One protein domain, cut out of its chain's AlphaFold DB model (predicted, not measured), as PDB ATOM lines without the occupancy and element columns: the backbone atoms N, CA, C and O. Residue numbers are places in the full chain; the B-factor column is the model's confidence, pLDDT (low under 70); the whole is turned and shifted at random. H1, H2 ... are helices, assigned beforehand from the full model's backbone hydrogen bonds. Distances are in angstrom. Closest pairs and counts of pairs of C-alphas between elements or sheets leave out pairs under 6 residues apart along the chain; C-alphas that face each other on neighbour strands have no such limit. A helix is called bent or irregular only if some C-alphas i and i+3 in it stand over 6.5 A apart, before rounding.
ATOM      1  N   PRO A 650     187.446 227.313 192.822       89.12
ATOM      2  CA  PRO A 650     186.814 226.000 192.753       89.12
ATOM      3  C   PRO A 650     187.805 224.858 192.494       89.12
ATOM      4  O   PRO A 650     187.397 223.694 192.496       89.12
ATOM      5  N   THR A 651     189.097 225.147 192.280       88.81
ATOM      6  CA  THR A 651     190.114 224.169 191.866       88.81
ATOM      7  C   THR A 651     190.113 222.910 192.729       88.81
ATOM      8  O   THR A 651     190.018 221.798 192.202       88.81
ATOM      9  N   ALA A 652     190.204 223.063 194.053       86.25
ATOM     10  CA  ALA A 652     190.305 221.929 194.971       86.25
ATOM     11  C   ALA A 652     189.017 221.087 194.994       86.25
ATOM     12  O   ALA A 652     189.073 219.854 194.920       86.25
ATOM     13  N   ARG A 653     187.857 221.753 195.034       88.19
ATOM     14  CA  ARG A 653     186.530 221.123 195.018       88.19
ATOM     15  C   ARG A 653     186.319 220.320 193.736       88.19
ATOM     16  O   ARG A 653     185.968 219.139 193.780       88.19
ATOM     17  N   ASP A 654     186.561 220.943 192.589       88.56
ATOM     18  CA  ASP A 654     186.329 220.330 191.283       88.56
ATOM     19  C   ASP A 654     187.318 219.187 191.024       88.56
ATOM     20  O   ASP A 654     186.923 218.137 190.507       88.56
ATOM     21  N   ALA A 655     188.574 219.332 191.463       87.62
ATOM     22  CA  ALA A 655     189.552 218.248 191.455       87.62
ATOM     23  C   ALA A 655     189.038 217.028 192.229       87.62
ATOM     24  O   ALA A 655     189.092 215.910 191.711       87.62
ATOM     25  N   GLN A 656     188.494 217.229 193.433       87.06
ATOM     26  CA  GLN A 656     187.962 216.147 194.261       87.06
ATOM     27  C   GLN A 656     186.762 215.457 193.594       87.06
ATOM     28  O   GLN A 656     186.744 214.230 193.484       87.06
ATOM     29  N   ILE A 657     185.810 216.224 193.048       87.81
ATOM     30  CA  ILE A 657     184.656 215.683 192.307       87.81
ATOM     31  C   ILE A 657     185.116 214.835 191.112       87.81
ATOM     32  O   ILE A 657     184.584 213.746 190.864       87.81
ATOM     33  N   ILE A 658     186.099 215.326 190.352       89.88
ATOM     34  CA  ILE A 658     186.665 214.614 189.204       89.88
ATOM     35  C   ILE A 658     187.368 213.334 189.668       89.88
ATOM     36  O   ILE A 658     187.128 212.273 189.088       89.88
ATOM     37  N   LEU A 659     188.189 213.400 190.718       88.81
ATOM     38  CA  LEU A 659     188.903 212.250 191.273       88.81
ATOM     39  C   LEU A 659     187.943 211.171 191.789       88.81
ATOM     40  O   LEU A 659     188.156 209.992 191.499       88.81
ATOM     41  N   ASP A 660     186.860 211.545 192.467       88.94
ATOM     42  CA  ASP A 660     185.862 210.599 192.973       88.94
ATOM     43  C   ASP A 660     185.106 209.901 191.839       88.94
ATOM     44  O   ASP A 660     184.953 208.672 191.852       88.94
ATOM     45  N   LYS A 661     184.707 210.652 190.804       92.06
ATOM     46  CA  LYS A 661     184.096 210.086 189.591       92.06
ATOM     47  C   LYS A 661     185.070 209.174 188.849       92.06
ATOM     48  O   LYS A 661     184.695 208.066 188.458       92.06
ATOM     49  N   LEU A 662     186.327 209.588 188.684       91.81
ATOM     50  CA  LEU A 662     187.372 208.768 188.067       91.81
ATOM     51  C   LEU A 662     187.598 207.478 188.856       91.81
ATOM     52  O   LEU A 662     187.651 206.406 188.253       91.81
ATOM     53  N   ALA A 663     187.658 207.546 190.186       89.88
ATOM     54  CA  ALA A 663     187.806 206.378 191.044       89.88
ATOM     55  C   ALA A 663     186.592 205.442 190.935       89.88
ATOM     56  O   ALA A 663     186.754 204.223 190.833       89.88
ATOM     57  N   GLN A 664     185.374 205.990 190.911       93.31
ATOM     58  CA  GLN A 664     184.141 205.226 190.725       93.31
ATOM     59  C   GLN A 664     184.122 204.488 189.380       93.31
ATOM     60  O   GLN A 664     183.884 203.278 189.351       93.31
ATOM     61  N   HIS A 665     184.410 205.181 188.278       94.88
ATOM     62  CA  HIS A 665     184.420 204.584 186.942       94.88
ATOM     63  C   HIS A 665     185.583 203.606 186.745       94.88
ATOM     64  O   HIS A 665     185.390 202.542 186.159       94.88
ATOM     65  N   SER A 666     186.764 203.903 187.288       93.31
ATOM     66  CA  SER A 666     187.925 203.007 187.217       93.31
ATOM     67  C   SER A 666     187.657 201.687 187.938       93.31
ATOM     68  O   SER A 666     187.966 200.623 187.400       93.31
ATOM     69  N   ARG A 667     186.986 201.731 189.101       93.06
ATOM     70  CA  ARG A 667     186.496 200.526 189.794       93.06
ATOM     71  C   ARG A 667     185.504 199.738 188.939       93.06
ATOM     72  O   ARG A 667     185.622 198.519 188.866       93.06
ATOM     73  N   ALA A 668     184.562 200.413 188.279       93.25
ATOM     74  CA  ALA A 668     183.579 199.760 187.413       93.25
ATOM     75  C   ALA A 668     184.213 199.094 186.175       93.25
ATOM     76  O   ALA A 668     183.716 198.073 185.708       93.25
ATOM     77  N   LEU A 669     185.316 199.650 185.664       94.94
ATOM     78  CA  LEU A 669     186.048 199.147 184.498       94.94
ATOM     79  C   LEU A 669     187.193 198.178 184.848       94.94
ATOM     80  O   LEU A 669     187.800 197.608 183.944       94.94
ATOM     81  N   GLY A 670     187.509 197.987 186.133       93.19
ATOM     82  CA  GLY A 670     188.612 197.129 186.580       93.19
ATOM     83  C   GLY A 670     190.009 197.673 186.250       93.19
ATOM     84  O   GLY A 670     190.951 196.893 186.107       93.19
ATOM     85  N   VAL A 671     190.159 198.995 186.116       93.62
ATOM     86  CA  VAL A 671     191.431 199.662 185.783       93.62
ATOM     87  C   VAL A 671     191.953 200.502 186.952       93.62
ATOM     88  O   VAL A 671     191.206 200.867 187.861       93.62
ATOM     89  N   LYS A 672     193.255 200.820 186.947       87.50
ATOM     90  CA  LYS A 672     193.854 201.739 187.928       87.50
ATOM     91  C   LYS A 672     193.388 203.168 187.634       87.50
ATOM     92  O   LYS A 672     193.481 203.609 186.493       87.50
ATOM     93  N   SER A 673     192.933 203.884 188.664       86.19
ATOM     94  CA  SER A 673     192.506 205.279 188.513       86.19
ATOM     95  C   SER A 673     193.687 206.166 188.097       86.19
ATOM     96  O   SER A 673     194.756 206.056 188.710       86.19
ATOM     97  N   PRO A 674     193.536 207.026 187.074       84.75
ATOM     98  CA  PRO A 674     194.579 207.971 186.696       84.75
ATOM     99  C   PRO A 674     194.764 209.034 187.789       84.75
ATOM    100  O   PRO A 674     193.797 209.444 188.431       84.75
ATOM    101  N   ARG A 675     196.010 209.483 187.992       81.50
ATOM    102  CA  ARG A 675     196.313 210.687 188.785       81.50
ATOM    103  C   ARG A 675     196.158 211.888 187.856       81.50
ATOM    104  O   ARG A 675     196.711 211.868 186.758       81.50
ATOM    105  N   VAL A 676     195.407 212.896 188.278       84.62
ATOM    106  CA  VAL A 676     195.162 214.116 187.500       84.62
ATOM    107  C   VAL A 676     195.465 215.336 188.363       84.62
ATOM    108  O   VAL A 676     195.210 215.310 189.565       84.62
ATOM    109  N   VAL A 677     196.018 216.378 187.746       85.44
ATOM    110  CA  VAL A 677     196.071 217.730 188.312       85.44
ATOM    111  C   VAL A 677     195.003 218.531 187.603       85.44
ATOM    112  O   VAL A 677     194.911 218.491 186.376       85.44
ATOM    113  N   VAL A 678     194.191 219.223 188.383       86.50
ATOM    114  CA  VAL A 678     193.156 220.120 187.890       86.50
ATOM    115  C   VAL A 678     193.492 221.497 188.441       86.50
ATOM    116  O   VAL A 678     193.913 221.604 189.588       86.50
ATOM    117  N   ALA A 679     193.345 222.518 187.608       87.38
ATOM    118  CA  ALA A 679     193.455 223.913 187.997       87.38
ATOM    119  C   ALA A 679     192.322 224.677 187.320       87.38
ATOM    120  O   ALA A 679     192.054 224.457 186.134       87.38
ATOM    121  N   HIS A 680     191.655 225.547 188.070       85.88
ATOM    122  CA  HIS A 680     190.738 226.513 187.501       85.88
ATOM    123  C   HIS A 680     191.557 227.678 186.943       85.88
ATOM    124  O   HIS A 680     192.329 228.315 187.656       85.88
ATOM    125  N   THR A 681     191.447 227.929 185.641       85.81
ATOM    126  CA  THR A 681     192.135 229.050 184.990       85.81
ATOM    127  C   THR A 681     191.120 229.834 184.163       85.81
ATOM    128  O   THR A 681     190.912 229.520 182.984       85.81
ATOM    129  N   PRO A 682     190.472 230.831 184.788       81.12
ATOM    130  CA  PRO A 682     189.551 231.753 184.134       81.12
ATOM    131  C   PRO A 682     190.084 232.282 182.804       81.12
ATOM    132  O   PRO A 682     191.263 232.622 182.693       81.12
ATOM    133  N   GLY A 683     189.238 232.334 181.772       83.44
ATOM    134  CA  GLY A 683     189.585 232.982 180.499       83.44
ATOM    135  C   GLY A 683     190.788 232.391 179.745       83.44
ATOM    136  O   GLY A 683     191.250 232.984 178.773       83.44
ATOM    137  N   ILE A 684     191.299 231.205 180.112       87.19
ATOM    138  CA  ILE A 684     192.504 230.611 179.495       87.19
ATOM    139  C   ILE A 684     192.419 230.493 177.959       87.19
ATOM    140  O   ILE A 684     193.426 230.542 177.244       87.19
ATOM    141  N   HIS A 685     191.201 230.352 177.434       87.25
ATOM    142  CA  HIS A 685     190.910 230.253 176.008       87.25
ATOM    143  C   HIS A 685     191.017 231.596 175.265       87.25
ATOM    144  O   HIS A 685     191.252 231.590 174.054       87.25
ATOM    145  N   GLU A 686     190.902 232.713 175.982       88.62
ATOM    146  CA  GLU A 686     190.999 234.086 175.473       88.62
ATOM    147  C   GLU A 686     192.446 234.597 175.451       88.62
ATOM    148  O   GLU A 686     192.784 235.485 174.669       88.62
ATOM    149  N   LEU A 687     193.320 233.989 176.260       89.69
ATOM    150  CA  LEU A 687     194.741 234.320 176.321       89.69
ATOM    151  C   LEU A 687     195.462 234.026 175.003       89.69
ATOM    152  O   LEU A 687     195.175 233.041 174.301       89.69
ATOM    153  N   THR A 688     196.481 234.836 174.702       93.31
ATOM    154  CA  THR A 688     197.402 234.534 173.607       93.31
ATOM    155  C   THR A 688     198.139 233.223 173.880       93.31
ATOM    156  O   THR A 688     198.259 232.755 175.012       93.31
ATOM    157  N   LYS A 689     198.703 232.615 172.831       91.44
ATOM    158  CA  LYS A 689     199.459 231.361 172.968       91.44
ATOM    159  C   LYS A 689     200.602 231.456 173.994       91.44
ATOM    160  O   LYS A 689     200.896 230.458 174.640       91.44
ATOM    161  N   SER A 690     201.257 232.615 174.108       92.19
ATOM    162  CA  SER A 690     202.375 232.809 175.042       92.19
ATOM    163  C   SER A 690     201.887 232.863 176.488       92.19
ATOM    164  O   SER A 690     202.386 232.114 177.317       92.19
ATOM    165  N   GLU A 691     200.872 233.683 176.766       90.00
ATOM    166  CA  GLU A 691     200.269 233.830 178.100       90.00
ATOM    167  C   GLU A 691     199.635 232.518 178.573       90.00
ATOM    168  O   GLU A 691     199.822 232.099 179.711       90.00
ATOM    169  N   ARG A 692     198.949 231.805 177.669       91.06
ATOM    170  CA  ARG A 692     198.408 230.477 177.962       91.06
ATOM    171  C   ARG A 692     199.506 229.495 178.360       91.06
ATOM    172  O   ARG A 692     199.343 228.768 179.330       91.06
ATOM    173  N   HIS A 693     200.626 229.483 177.637       90.62
ATOM    174  CA  HIS A 693     201.738 228.589 177.951       90.62
ATOM    175  C   HIS A 693     202.364 228.895 179.320       90.62
ATOM    176  O   HIS A 693     202.757 227.968 180.026       90.62
ATOM    177  N   GLU A 694     202.435 230.170 179.711       91.19
ATOM    178  CA  GLU A 694     202.898 230.573 181.044       91.19
ATOM    179  C   GLU A 694     201.973 230.061 182.157       91.19
ATOM    180  O   GLU A 694     202.478 229.578 183.168       91.19
ATOM    181  N   GLN A 695     200.653 230.084 181.944       87.69
ATOM    182  CA  GLN A 695     199.661 229.559 182.895       87.69
ATOM    183  C   GLN A 695     199.605 228.017 182.922       87.69
ATOM    184  O   GLN A 695     199.441 227.410 183.977       87.69
ATOM    185  N   GLU A 696     199.776 227.351 181.774       89.94
ATOM    186  CA  GLU A 696     199.759 225.882 181.664       89.94
ATOM    187  C   GLU A 696     201.012 225.224 182.258       89.94
ATOM    188  O   GLU A 696     200.962 224.083 182.727       89.94
ATOM    189  N   LYS A 697     202.158 225.915 182.223       89.56
ATOM    190  CA  LYS A 697     203.453 225.348 182.614       89.56
ATOM    191  C   LYS A 697     203.482 224.848 184.072       89.56
ATOM    192  O   LYS A 697     203.862 223.689 184.249       89.56
ATOM    193  N   PRO A 698     203.051 225.615 185.094       88.25
ATOM    194  CA  PRO A 698     202.978 225.122 186.472       88.25
ATOM    195  C   PRO A 698     202.095 223.877 186.629       88.25
ATOM    196  O   PRO A 698     202.443 222.957 187.367       88.25
ATOM    197  N   ILE A 699     200.978 223.808 185.896       87.00
ATOM    198  CA  ILE A 699     200.045 222.670 185.929       87.00
ATOM    199  C   ILE A 699     200.715 221.419 185.345       87.00
ATOM    200  O   ILE A 699     200.632 220.331 185.918       87.00
ATOM    201  N   ALA A 700     201.417 221.571 184.219       86.50
ATOM    202  CA  ALA A 700     202.161 220.486 183.589       86.50
ATOM    203  C   ALA A 700     203.319 219.992 184.476       86.50
ATOM    204  O   ALA A 700     203.507 218.784 184.618       86.50
ATOM    205  N   GLU A 701     204.063 220.907 185.105       87.06
ATOM    206  CA  GLU A 701     205.123 220.577 186.067       87.06
ATOM    207  C   GLU A 701     204.562 219.811 187.273       87.06
ATOM    208  O   GLU A 701     205.086 218.753 187.628       87.06
ATOM    209  N   ALA A 702     203.443 220.266 187.845       83.81
ATOM    210  CA  ALA A 702     202.754 219.566 188.927       83.81
ATOM    211  C   ALA A 702     202.299 218.156 188.514       83.81
ATOM    212  O   ALA A 702     202.502 217.194 189.255       83.81
ATOM    213  N   ALA A 703     201.735 217.998 187.312       83.94
ATOM    214  CA  ALA A 703     201.290 216.699 186.807       83.94
ATOM    215  C   ALA A 703     202.453 215.711 186.614       83.94
ATOM    216  O   ALA A 703     202.320 214.528 186.939       83.94
ATOM    217  N   VAL A 704     203.602 216.190 186.124       84.44
ATOM    218  CA  VAL A 704     204.826 215.387 185.988       84.44
ATOM    219  C   VAL A 704     205.365 214.988 187.363       84.44
ATOM    220  O   VAL A 704     205.645 213.810 187.575       84.44
ATOM    221  N   ASN A 705     205.432 215.919 188.316       81.12
ATOM    222  CA  ASN A 705     205.925 215.647 189.672       81.12
ATOM    223  C   ASN A 705     205.061 214.609 190.404       81.12
ATOM    224  O   ASN A 705     205.588 213.679 191.011       81.12
ATOM    225  N   ILE A 706     203.735 214.678 190.251       76.81
ATOM    226  CA  ILE A 706     202.801 213.667 190.769       76.81
ATOM    227  C   ILE A 706     203.059 212.275 190.165       76.81
ATOM    228  O   ILE A 706     202.768 211.267 190.804       76.81
ATOM    229  N   HIS A 707     203.598 212.166 188.950       69.12
ATOM    230  CA  HIS A 707     203.930 210.872 188.346       69.12
ATOM    231  C   HIS A 707     205.300 210.325 188.785       69.12
ATOM    232  O   HIS A 707     205.515 209.116 188.711       69.12
ATOM    233  N   LEU A 708     206.209 211.198 189.233       72.81
ATOM    234  CA  LEU A 708     207.592 210.861 189.583       72.81
ATOM    235  C   LEU A 708     207.803 210.472 191.062       72.81
ATOM    236  O   LEU A 708     208.896 210.024 191.390       72.81
ATOM    237  N   ASP A 709     206.773 210.562 191.917       57.28
ATOM    238  CA  ASP A 709     206.809 210.193 193.351       57.28
ATOM    239  C   ASP A 709     207.952 210.876 194.146       57.28
ATOM    240  O   ASP A 709     208.669 210.244 194.921       57.28
TER     241      ASP A 709
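What this domain is: This is residues 650 to 709 of the 715 residues of the protein "KR domain-containing protein" of Rhodococcus enclensis (UniProt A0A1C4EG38). What shape does the printed part make? It is a loose S: helix H1, then a long link folding back between the two helices, then helix H2. What is it made of? The 60 printed residues hold two named helices, H1 then H2, and no named strand; the class is all helix. How large is it? It is loose and elongated, with a radius of gyration of the C-alphas of 13.9 A and spans of 40 by 25 by 17 A.

How they stand to each other: How do H1, residues 651 to 669, and H2, residues 689 to 708, stand? They are apart, with no C-alpha of one within 8 A of the other. Is H2 straight? It has a kink of 37 degrees near residue 696 and is irregular, but only just: C-alphas 695 and 698 are 6.6 A apart. What do the backbones show? Every O i to N i+4 pair of H1 is within hydrogen-bond range; in H2, 14 of 16 are.

Where its parts are: Where does H1 begin? C-alpha 651 is at (190.114, 224.169, 191.866), and H1 is 26.4 A long from first to last C-alpha. Where does H2 end? C-alpha 708 is at (207.592, 210.861, 189.583), and H2 is 27.6 A long.

The domain as a whole: Which C-alphas are farthest apart? Those of Gly 670 and Thr 688, at 40.6 A. Is anything cut or uncertain? The printed part has no cut, and its long link is residues 670 to 688. Residues 707 and 709 have pLDDT under 70.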